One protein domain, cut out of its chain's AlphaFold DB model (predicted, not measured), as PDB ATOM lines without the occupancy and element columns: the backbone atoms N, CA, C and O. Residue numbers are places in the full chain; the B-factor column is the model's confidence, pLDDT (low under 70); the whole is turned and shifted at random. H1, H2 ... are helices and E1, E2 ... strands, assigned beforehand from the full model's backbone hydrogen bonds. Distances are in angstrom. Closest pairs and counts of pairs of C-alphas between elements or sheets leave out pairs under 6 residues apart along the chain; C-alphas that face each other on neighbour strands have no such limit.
ATOM      1  N   LEU A  18     138.262 167.154 105.731       72.12
ATOM      2  CA  LEU A  18     137.142 166.207 105.753       72.12
ATOM      3  C   LEU A  18     136.565 166.082 107.161       72.12
ATOM      4  O   LEU A  18     135.344 166.025 107.315       72.12
ATOM      5  N   LYS A  19     137.419 166.068 108.188       78.75
ATOM      6  CA  LYS A  19     136.963 166.144 109.576       78.75
ATOM      7  C   LYS A  19     136.266 167.475 109.844       78.75
ATOM      8  O   LYS A  19     135.148 167.456 110.339       78.75
ATOM      9  N   VAL A  20     136.859 168.603 109.448       85.00
ATOM     10  CA  VAL A  20     136.245 169.938 109.612       85.00
ATOM     11  C   VAL A  20     134.873 170.005 108.934       85.00
ATOM     12  O   VAL A  20     133.915 170.474 109.537       85.00
ATOM     13  N   ALA A  21     134.748 169.472 107.716       79.38
ATOM     14  CA  ALA A  21     133.473 169.346 107.012       79.38
ATOM     15  C   ALA A  21     132.409 168.601 107.845       79.38
ATOM     16  O   ALA A  21     131.285 169.086 107.963       79.38
ATOM     17  N   ARG A  22     132.766 167.462 108.459       78.44
ATOM     18  CA  ARG A  22     131.855 166.702 109.335       78.44
ATOM     19  C   ARG A  22     131.496 167.468 110.607       78.44
ATOM     20  O   ARG A  22     130.335 167.461 111.001       78.44
ATOM     21  N   GLU A  23     132.470 168.119 111.238       91.12
ATOM     22  CA  GLU A  23     132.242 168.917 112.450       91.12
ATOM     23  C   GLU A  23     131.287 170.085 112.170       91.12
ATOM     24  O   GLU A  23     130.379 170.324 112.959       91.12
ATOM     25  N   ILE A  24     131.410 170.756 111.017       89.88
ATOM     26  CA  ILE A  24     130.460 171.798 110.593       89.88
ATOM     27  C   ILE A  24     129.048 171.226 110.474       89.88
ATOM     28  O   ILE A  24     128.102 171.844 110.957       89.88
ATOM     29  N   ASP A  25     128.880 170.056 109.856       81.69
ATOM     30  CA  ASP A  25     127.553 169.457 109.677       81.69
ATOM     31  C   ASP A  25     126.906 169.133 111.039       81.69
ATOM     32  O   ASP A  25     125.735 169.457 111.273       81.69
ATOM     33  N   LEU A  26     127.696 168.579 111.964       90.75
ATOM     34  CA  LEU A  26     127.273 168.175 113.309       90.75
ATOM     35  C   LEU A  26     127.146 169.336 114.305       90.75
ATOM     36  O   LEU A  26     126.488 169.174 115.336       90.75
ATOM     37  N   PHE A  27     127.739 170.494 114.009       92.31
ATOM     38  CA  PHE A  27     127.778 171.641 114.908       92.31
ATOM     39  C   PHE A  27     126.372 172.122 115.283       92.31
ATOM     40  O   PHE A  27     125.539 172.409 114.413       92.31
ATOM     41  N   LYS A  28     126.121 172.233 116.591       91.62
ATOM     42  CA  LYS A  28     124.891 172.778 117.166       91.62
ATOM     43  C   LYS A  28     125.238 174.071 117.904       91.62
ATOM     44  O   LYS A  28     125.919 173.978 118.922       91.62
ATOM     45  N   PRO A  29     124.802 175.234 117.395       90.12
ATOM     46  CA  PRO A  29     125.063 176.505 118.048       90.12
ATOM     47  C   PRO A  29     124.431 176.564 119.437       90.12
ATOM     48  O   PRO A  29     123.300 176.113 119.633       90.12
ATOM     49  N   ASP A  30     125.157 177.168 120.363       90.38
ATOM     50  CA  ASP A  30     124.725 177.515 121.713       90.38
ATOM     51  C   ASP A  30     125.193 178.938 122.068       90.38
ATOM     52  O   ASP A  30     125.879 179.592 121.282       90.38
ATOM     53  N   ASP A  31     124.835 179.430 123.254       86.88
ATOM     54  CA  ASP A  31     125.194 180.789 123.686       86.88
ATOM     55  C   ASP A  31     126.720 180.996 123.735       86.88
ATOM     56  O   ASP A  31     127.233 182.080 123.451       86.88
ATOM     57  N   LEU A  32     127.475 179.935 124.045       91.50
ATOM     58  CA  LEU A  32     128.935 179.981 124.059       91.50
ATOM     59  C   LEU A  32     129.507 180.151 122.647       91.50
ATOM     60  O   LEU A  32     130.536 180.799 122.477       91.50
ATOM     61  N   SER A  33     128.837 179.611 121.632       89.75
ATOM     62  CA  SER A  33     129.238 179.714 120.228       89.75
ATOM     63  C   SER A  33     129.285 181.164 119.746       89.75
ATOM     64  O   SER A  33     130.203 181.547 119.019       89.75
ATOM     65  N   GLU A  34     128.319 181.985 120.162       88.44
ATOM     66  CA  GLU A  34     128.291 183.415 119.846       88.44
ATOM     67  C   GLU A  34     129.448 184.157 120.527       88.44
ATOM     68  O   GLU A  34     130.183 184.894 119.868       88.44
ATOM     69  N   ILE A  35     129.660 183.890 121.821       89.25
ATOM     70  CA  ILE A  35     130.759 184.476 122.603       89.25
ATOM     71  C   ILE A  35     132.114 184.107 121.986       89.25
ATOM     72  O   ILE A  35     132.985 184.961 121.845       89.25
ATOM     73  N   MET A  36     132.291 182.848 121.577       90.00
ATOM     74  CA  MET A  36     133.512 182.382 120.917       90.00
ATOM     75  C   MET A  36     133.750 183.098 119.589       90.00
ATOM     76  O   MET A  36     134.879 183.491 119.312       90.00
ATOM     77  N   MET A  37     132.708 183.304 118.779       88.44
ATOM     78  CA  MET A  37     132.834 184.040 117.520       88.44
ATOM     79  C   MET A  37     133.306 185.472 117.757       88.44
ATOM     80  O   MET A  37     134.242 185.907 117.100       88.44
ATOM     81  N   MET A  38     132.716 186.161 118.737       89.56
ATOM     82  CA  MET A  38     133.111 187.517 119.120       89.56
ATOM     83  C   MET A  38     134.574 187.592 119.580       89.56
ATOM     84  O   MET A  38     135.264 188.556 119.265       89.56
ATOM     85  N   LEU A  39     135.057 186.580 120.310       91.38
ATOM     86  CA  LEU A  39     136.449 186.518 120.773       91.38
ATOM     87  C   LEU A  39     137.449 186.214 119.652       91.38
ATOM     88  O   LEU A  39     138.594 186.651 119.728       91.38
ATOM     89  N   ILE A  40     137.043 185.422 118.657       85.88
ATOM     90  CA  ILE A  40     137.897 185.032 117.528       85.88
ATOM     91  C   ILE A  40     137.963 186.156 116.493       85.88
ATOM     92  O   ILE A  40     139.044 186.459 115.993       85.88
ATOM     93  N   ASP A  41     136.813 186.743 116.157       86.94
ATOM     94  CA  ASP A  41     136.672 187.747 115.108       86.94
ATOM     95  C   ASP A  41     135.467 188.663 115.397       86.94
ATOM     96  O   ASP A  41     134.307 188.348 115.106       86.94
ATOM     97  N   GLU A  42     135.759 189.818 115.997       88.81
ATOM     98  CA  GLU A  42     134.764 190.825 116.377       88.81
ATOM     99  C   GLU A  42     134.016 191.396 115.156       88.81
ATOM    100  O   GLU A  42     132.811 191.652 115.228       88.81
ATOM    101  N   GLU A  43     134.693 191.539 114.011       87.12
ATOM    102  CA  GLU A  43     134.100 192.067 112.778       87.12
ATOM    103  C   GLU A  43     133.120 191.057 112.165       87.12
ATOM    104  O   GLU A  43     131.994 191.412 111.795       87.12
ATOM    105  N   ALA A  44     133.496 189.773 112.140       85.50
ATOM    106  CA  ALA A  44     132.601 188.700 111.718       85.50
ATOM    107  C   ALA A  44     131.373 188.585 112.633       85.50
ATOM    108  O   ALA A  44     130.258 188.400 112.136       85.50
ATOM    109  N   HIS A  45     131.553 188.729 113.950       90.56
ATOM    110  CA  HIS A  45     130.447 188.737 114.907       90.56
ATOM    111  C   HIS A  45     129.488 189.912 114.664       90.56
ATOM    112  O   HIS A  45     128.275 189.705 114.589       90.56
ATOM    113  N   TYR A  46     130.004 191.126 114.462       90.50
ATOM    114  CA  TYR A  46     129.180 192.304 114.176       90.50
ATOM    115  C   TYR A  46     128.327 192.128 112.906       90.50
ATOM    116  O   TYR A  46     127.111 192.345 112.925       90.50
ATOM    117  N   GLU A  47     128.926 191.641 111.815       86.38
ATOM    118  CA  GLU A  47     128.199 191.296 110.584       86.38
ATOM    119  C   GLU A  47     127.162 190.186 110.803       86.38
ATOM    120  O   GLU A  47     126.072 190.207 110.221       86.38
ATOM    121  N   PHE A  48     127.482 189.204 111.645       89.69
ATOM    122  CA  PHE A  48     126.586 188.101 111.967       89.69
ATOM    123  C   PHE A  48     125.352 188.569 112.756       89.69
ATOM    124  O   PHE A  48     124.229 188.163 112.431       89.69
ATOM    125  N   VAL A  49     125.535 189.487 113.710       89.81
ATOM    126  CA  VAL A  49     124.453 190.151 114.457       89.81
ATOM    127  C   VAL A  49     123.567 190.966 113.515       89.81
ATOM    128  O   VAL A  49     122.346 190.799 113.532       89.81
ATOM    129  N   ILE A  50     124.153 191.781 112.625       88.69
ATOM    130  CA  ILE A  50     123.401 192.579 111.634       88.69
ATOM    131  C   ILE A  50     122.517 191.694 110.746       88.69
ATOM    132  O   ILE A  50     121.408 192.079 110.371       88.69
ATOM    133  N   ARG A  51     122.982 190.484 110.423       83.62
ATOM    134  CA  ARG A  51     122.260 189.511 109.587       83.62
ATOM    135  C   ARG A  51     121.272 188.640 110.367       83.62
ATOM    136  O   ARG A  51     120.729 187.686 109.805       83.62
ATOM    137  N   GLY A  52     121.014 188.971 111.633       88.69
ATOM    138  CA  GLY A  52     119.993 188.339 112.462       88.69
ATOM    139  C   GLY A  52     120.407 186.993 113.053       88.69
ATOM    140  O   GLY A  52     119.540 186.140 113.232       88.69
ATOM    141  N   LEU A  53     121.706 186.781 113.315       88.19
ATOM    142  CA  LEU A  53     122.237 185.587 113.995       88.19
ATOM    143  C   LEU A  53     121.807 184.266 113.332       88.19
ATOM    144  O   LEU A  53     121.517 183.258 113.982       88.19
ATOM    145  N   ASN A  54     121.735 184.260 111.999       89.31
ATOM    146  CA  ASN A  54     121.273 183.103 111.245       89.31
ATOM    147  C   ASN A  54     122.371 182.034 111.140       89.31
ATOM    148  O   ASN A  54     123.104 181.955 110.149       89.31
ATOM    149  N   TRP A  55     122.467 181.191 112.165       90.00
ATOM    150  CA  TRP A  55     123.460 180.122 112.246       90.00
ATOM    151  C   TRP A  55     123.374 179.108 111.107       90.00
ATOM    152  O   TRP A  55     124.404 178.649 110.626       90.00
ATOM    153  N   GLU A  56     122.178 178.805 110.603       87.56
ATOM    154  CA  GLU A  56     122.021 177.919 109.442       87.56
ATOM    155  C   GLU A  56     122.664 178.517 108.186       87.56
ATOM    156  O   GLU A  56     123.310 177.823 107.397       87.56
ATOM    157  N   LEU A  57     122.540 179.833 108.001       86.75
ATOM    158  CA  LEU A  57     123.205 180.535 106.911       86.75
ATOM    159  C   LEU A  57     124.731 180.523 107.089       86.75
ATOM    160  O   LEU A  57     125.439 180.244 106.119       86.75
ATOM    161  N   ALA A  58     125.227 180.764 108.306       88.31
ATOM    162  CA  ALA A  58     126.653 180.698 108.620       88.31
ATOM    163  C   ALA A  58     127.230 179.294 108.374       88.31
ATOM    164  O   ALA A  58     128.228 179.165 107.666       88.31
ATOM    165  N   LYS A  59     126.549 178.235 108.840       90.31
ATOM    166  CA  LYS A  59     126.914 176.834 108.581       90.31
ATOM    167  C   LYS A  59     127.001 176.538 107.085       90.31
ATOM    168  O   LYS A  59     127.986 175.958 106.638       90.31
ATOM    169  N   ARG A  60     126.030 176.990 106.280       84.19
ATOM    170  CA  ARG A  60     126.072 176.814 104.815       84.19
ATOM    171  C   ARG A  60     127.266 177.514 104.164       84.19
ATOM    172  O   ARG A  60     127.873 176.949 103.255       84.19
ATOM    173  N   PHE A  61     127.608 178.729 104.592       85.38
ATOM    174  CA  PHE A  61     128.769 179.439 104.048       85.38
ATOM    175  C   PHE A  61     130.094 178.818 104.491       85.38
ATOM    176  O   PHE A  61     130.972 178.644 103.647       85.38
ATOM    177  N   ALA A  62     130.214 178.419 105.759       88.19
ATOM    178  CA  ALA A  62     131.371 177.690 106.273       88.19
ATOM    179  C   ALA A  62     131.565 176.375 105.508       88.19
ATOM    180  O   ALA A  62     132.655 176.093 105.014       88.19
ATOM    181  N   ARG A  63     130.478 175.624 105.300       84.88
ATOM    182  CA  ARG A  63     130.486 174.398 104.502       84.88
ATOM    183  C   ARG A  63     130.975 174.646 103.080       84.88
ATOM    184  O   ARG A  63     131.899 173.983 102.623       84.88
ATOM    185  N   ARG A  64     130.416 175.653 102.409       76.88
ATOM    186  CA  ARG A  64     130.822 176.031 101.051       76.88
ATOM    187  C   ARG A  64     132.296 176.442 100.980       76.88
ATOM    188  O   ARG A  64     132.956 176.148  99.988       76.88
ATOM    189  N   ALA A  65     132.813 177.121 102.002       82.56
ATOM    190  CA  ALA A  65     134.218 177.501 102.092       82.56
ATOM    191  C   ALA A  65     135.128 176.266 102.192       82.56
ATOM    192  O   ALA A  65     136.090 176.159 101.430       82.56
ATOM    193  N   VAL A  66     134.772 175.302 103.046       82.56
ATOM    194  CA  VAL A  66     135.471 174.012 103.154       82.56
ATOM    195  C   VAL A  66     135.390 173.225 101.849       82.56
ATOM    196  O   VAL A  66     136.409 172.727 101.381       82.56
ATOM    197  N   ASP A  67     134.228 173.184 101.197       69.69
ATOM    198  CA  ASP A  67     134.076 172.521  99.900       69.69
ATOM    199  C   ASP A  67     134.961 173.172  98.819       69.69
ATOM    200  O   ASP A  67     135.502 172.470  97.970       69.69
ATOM    201  N   TYR A  68     135.181 174.494  98.857       73.31
ATOM    202  CA  TYR A  68     136.139 175.166  97.967       73.31
ATOM    203  C   TYR A  68     137.595 174.780  98.254       73.31
ATOM    204  O   TYR A  68     138.378 174.640  97.311       73.31
ATOM    205  N   ILE A  69     137.969 174.623  99.528       74.12
ATOM    206  CA  ILE A  69     139.308 174.161  99.926       74.12
ATOM    207  C   ILE A  69     139.511 172.726  99.442       74.12
ATOM    208  O   ILE A  69     140.471 172.456  98.723       74.12
ATOM    209  N   LEU A  70     138.549 171.846  99.731       68.25
ATOM    210  CA  LEU A  70     138.541 170.463  99.266       68.25
ATOM    211  C   LEU A  70     138.600 170.402  97.737       68.25
ATOM    212  O   LEU A  70     139.461 169.727  97.198       68.25
ATOM    213  N   ALA A  71     137.782 171.164  97.009       60.50
ATOM    214  CA  ALA A  71     137.792 171.175  95.544       60.50
ATOM    215  C   ALA A  71     139.137 171.634  94.954       60.50
ATOM    216  O   ALA A  71     139.592 171.075  93.956       60.50
ATOM    217  N   LYS A  72     139.810 172.615  95.575       61.59
ATOM    218  CA  LYS A  72     141.185 172.996  95.204       61.59
ATOM    219  C   LYS A  72     142.196 171.895  95.508       61.59
ATOM    220  O   LYS A  72     143.225 171.839  94.844       61.59
ATOM    221  N   GLN A  73     141.918 171.041  96.483       65.12
ATOM    222  CA  GLN A  73     142.740 169.903  96.871       65.12
ATOM    223  C   GLN A  73     142.388 168.621  96.112       65.12
ATOM    224  O   GLN A  73     142.896 167.575  96.480       65.12
ATOM    225  N   MET A  74     141.580 168.655  95.048       66.69
ATOM    226  CA  MET A  74     141.281 167.467  94.239       66.69
ATOM    227  C   MET A  74     141.817 167.630  92.809       66.69
ATOM    228  O   MET A  74     141.896 168.744  92.283       66.69
ATOM    229  N   ILE A  75     142.193 166.525  92.168       69.81
ATOM    230  CA  ILE A  75     142.566 166.470  90.748       69.81
ATOM    231  C   ILE A  75     141.561 165.606  89.979       69.81
ATOM    232  O   ILE A  75     141.141 164.560  90.487       69.81
ATOM    233  N   PRO A  76     141.132 166.042  88.778       63.97
ATOM    234  CA  PRO A  76     140.263 165.240  87.938       63.97
ATOM    235  C   PRO A  76     141.034 164.024  87.429       63.97
ATOM    236  O   PRO A  76     142.134 164.138  86.891       63.97
ATOM    237  N   PHE A  77     140.425 162.863  87.593       68.81
ATOM    238  CA  PHE A  77     140.922 161.572  87.164       68.81
ATOM    239  C   PHE A  77     139.896 160.955  86.217       68.81
ATOM    240  O   PHE A  77     138.723 160.863  86.567       68.81
ATOM    241  N   VAL A  78     140.300 160.560  85.011       64.69
ATOM    242  CA  VAL A  78     139.391 159.932  84.045       64.69
ATOM    243  C   VAL A  78     139.850 158.510  83.798       64.69
ATOM    244  O   VAL A  78     140.979 158.292  83.366       64.69
ATOM    245  N   LEU A  79     138.954 157.555  84.023       64.31
ATOM    246  CA  LEU A  79     139.193 156.154  83.717       64.31
ATOM    247  C   LEU A  79     137.975 155.567  83.012       64.31
ATOM    248  O   LEU A  79     136.849 155.722  83.480       64.31
ATOM    249  N   GLU A  80     138.200 154.939  81.856       62.16
ATOM    250  CA  GLU A  80     137.143 154.359  81.008       62.16
ATOM    251  C   GLU A  80     135.962 155.316  80.736       62.16
ATOM    252  O   GLU A  80     134.796 154.932  80.730       62.16
ATOM    253  N   GLY A  81     136.259 156.606  80.544       57.66
ATOM    254  CA  GLY A  81     135.247 157.635  80.280       57.66
ATOM    255  C   GLY A  81     134.454 158.098  81.510       57.66
ATOM    256  O   GLY A  81     133.631 159.002  81.385       57.66
ATOM    257  N   LYS A  82     134.716 157.546  82.700       57.19
ATOM    258  CA  LYS A  82     134.176 158.039  83.972       57.19
ATOM    259  C   LYS A  82     135.167 159.013  84.603       57.19
ATOM    260  O   LYS A  82     136.335 158.675  84.788       57.19
ATOM    261  N   SER A  83     134.706 160.222  84.920       59.69
ATOM    262  CA  SER A  83     135.491 161.205  85.666       59.69
ATOM    263  C   SER A  83     135.233 161.069  87.166       59.69
ATOM    264  O   SER A  83     134.097 161.094  87.632       59.69
ATOM    265  N   PHE A  84     136.311 160.947  87.926       68.69
ATOM    266  CA  PHE A  84     136.325 160.954  89.381       68.69
ATOM    267  C   PHE A  84     137.231 162.085  89.856       68.69
ATOM    268  O   PHE A  84     138.165 162.488  89.168       68.69
ATOM    269  N   MET A  85     136.970 162.599  91.050       66.31
ATOM    270  CA  MET A  85     137.886 163.519  91.714       66.31
ATOM    271  C   MET A  85     138.695 162.704  92.720       66.31
ATOM    272  O   MET A  85     138.110 162.037  93.573       66.31
ATOM    273  N   ILE A  86     140.023 162.772  92.646       78.50
ATOM    274  CA  ILE A  86     140.915 162.156  93.640       78.50
ATOM    275  C   ILE A  86     141.611 163.259  94.443       78.50
ATOM    276  O   ILE A  86     141.848 164.337  93.889       78.50
ATOM    277  N   PRO A  87     141.928 163.044  95.730       70.38
ATOM    278  CA  PRO A  87     142.669 164.030  96.500       70.38
ATOM    279  C   PRO A  87     144.044 164.260  95.882       70.38
ATOM    280  O   PRO A  87     144.683 163.347  95.355       70.38
ATOM    281  N   ARG A  88     144.498 165.509  95.939       79.50
ATOM    282  CA  ARG A  88     145.863 165.882  95.612       79.50
ATOM    283  C   ARG A  88     146.801 165.115  96.533       79.50
ATOM    284  O   ARG A  88     146.472 164.902  97.705       79.50
TER     285      ARG A  88
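AT A GLANCE: This is residues 18 to 88 of the 282 residues of an uncharacterized protein of Candidatus Korarchaeota archaeon (UniProt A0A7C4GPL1). A hairpin of two strands, E1 and E2, makes one end of a long, thin rod; the long helix H4 follows as its middle, with the short helix H1 side by side with H4, and the helices H2 and H3 make a small pair set across the other end. The body is thinly joined, for H2 and H3 touch each other but neither touches H1 or H4, and residues 39 to 44, at the turn from H2 into H3, stand free. The printed part has 71 residues, with four named helices and two named strands in the order H1, H2, H3, H4, E1, E2; the sheet, in the order E1 - E2, is antiparallel, and the class is mixed, helices and strands. The whole is only just loose, close to extended, with a radius of gyration of the C-alphas of 16.5 A and spans of 51 by 20 by 18 A.

IN THESE COORDINATES: Strand E1 is residues 74 to 79, 15.6 A from first to last C-alpha, and strand E2 is residues 82 to 87, 16.3 A, ending at C-alpha 87 at (142.669, 164.030, 96.500). Helix H4, residues 55 to 72, is the longest at 25.6 A and begins at C-alpha 55 at (123.460, 180.122, 112.246). H1, residues 18 to 26, measures 12.6 A and begins at C-alpha 18 at (137.142, 166.207, 105.753). H2, residues 31 to 40, measures 14.7 A, and H3, residues 42 to 50, measures 12.4 A.

HOW THE PARTS SIT: E1 and E2 form a hairpin of antiparallel neighbours, with 148 degrees between their directions. Across it N 77 and O 84 are 2.8 A apart and N 79 and O 82 are 2.9 A apart, both within hydrogen-bond range. H4 and E2 are near each other, with 5 pairs of C-alphas within 10 A. H1 and H4 touch, at a shallow tilt of 14 degrees, opposite ways; their closest C-alphas, those of Ala 21 and Val 66, are 6.4 A apart. H3 and H4 are apart, but only just, the closest C-alphas being 8.1 A from each other. H2 and H3 touch at a steep tilt of 46 degrees, opposite ways, and their closest C-alphas, those of Met 38 and His 45, are 5.1 A apart. H2 is apart from H1 and from H4. In H1, H2, H3 and H4 every O i to N i+4 pair is within hydrogen-bond range.

THE WHOLE: The two C-alphas farthest apart, those of Ile 35 and Glu 80, are 51.7 A from each other. The printed part has no cut, and each of its five links is tight. The mean pLDDT of the printed part is 80.8; residue 67 and residues 70 to 85 are under 70.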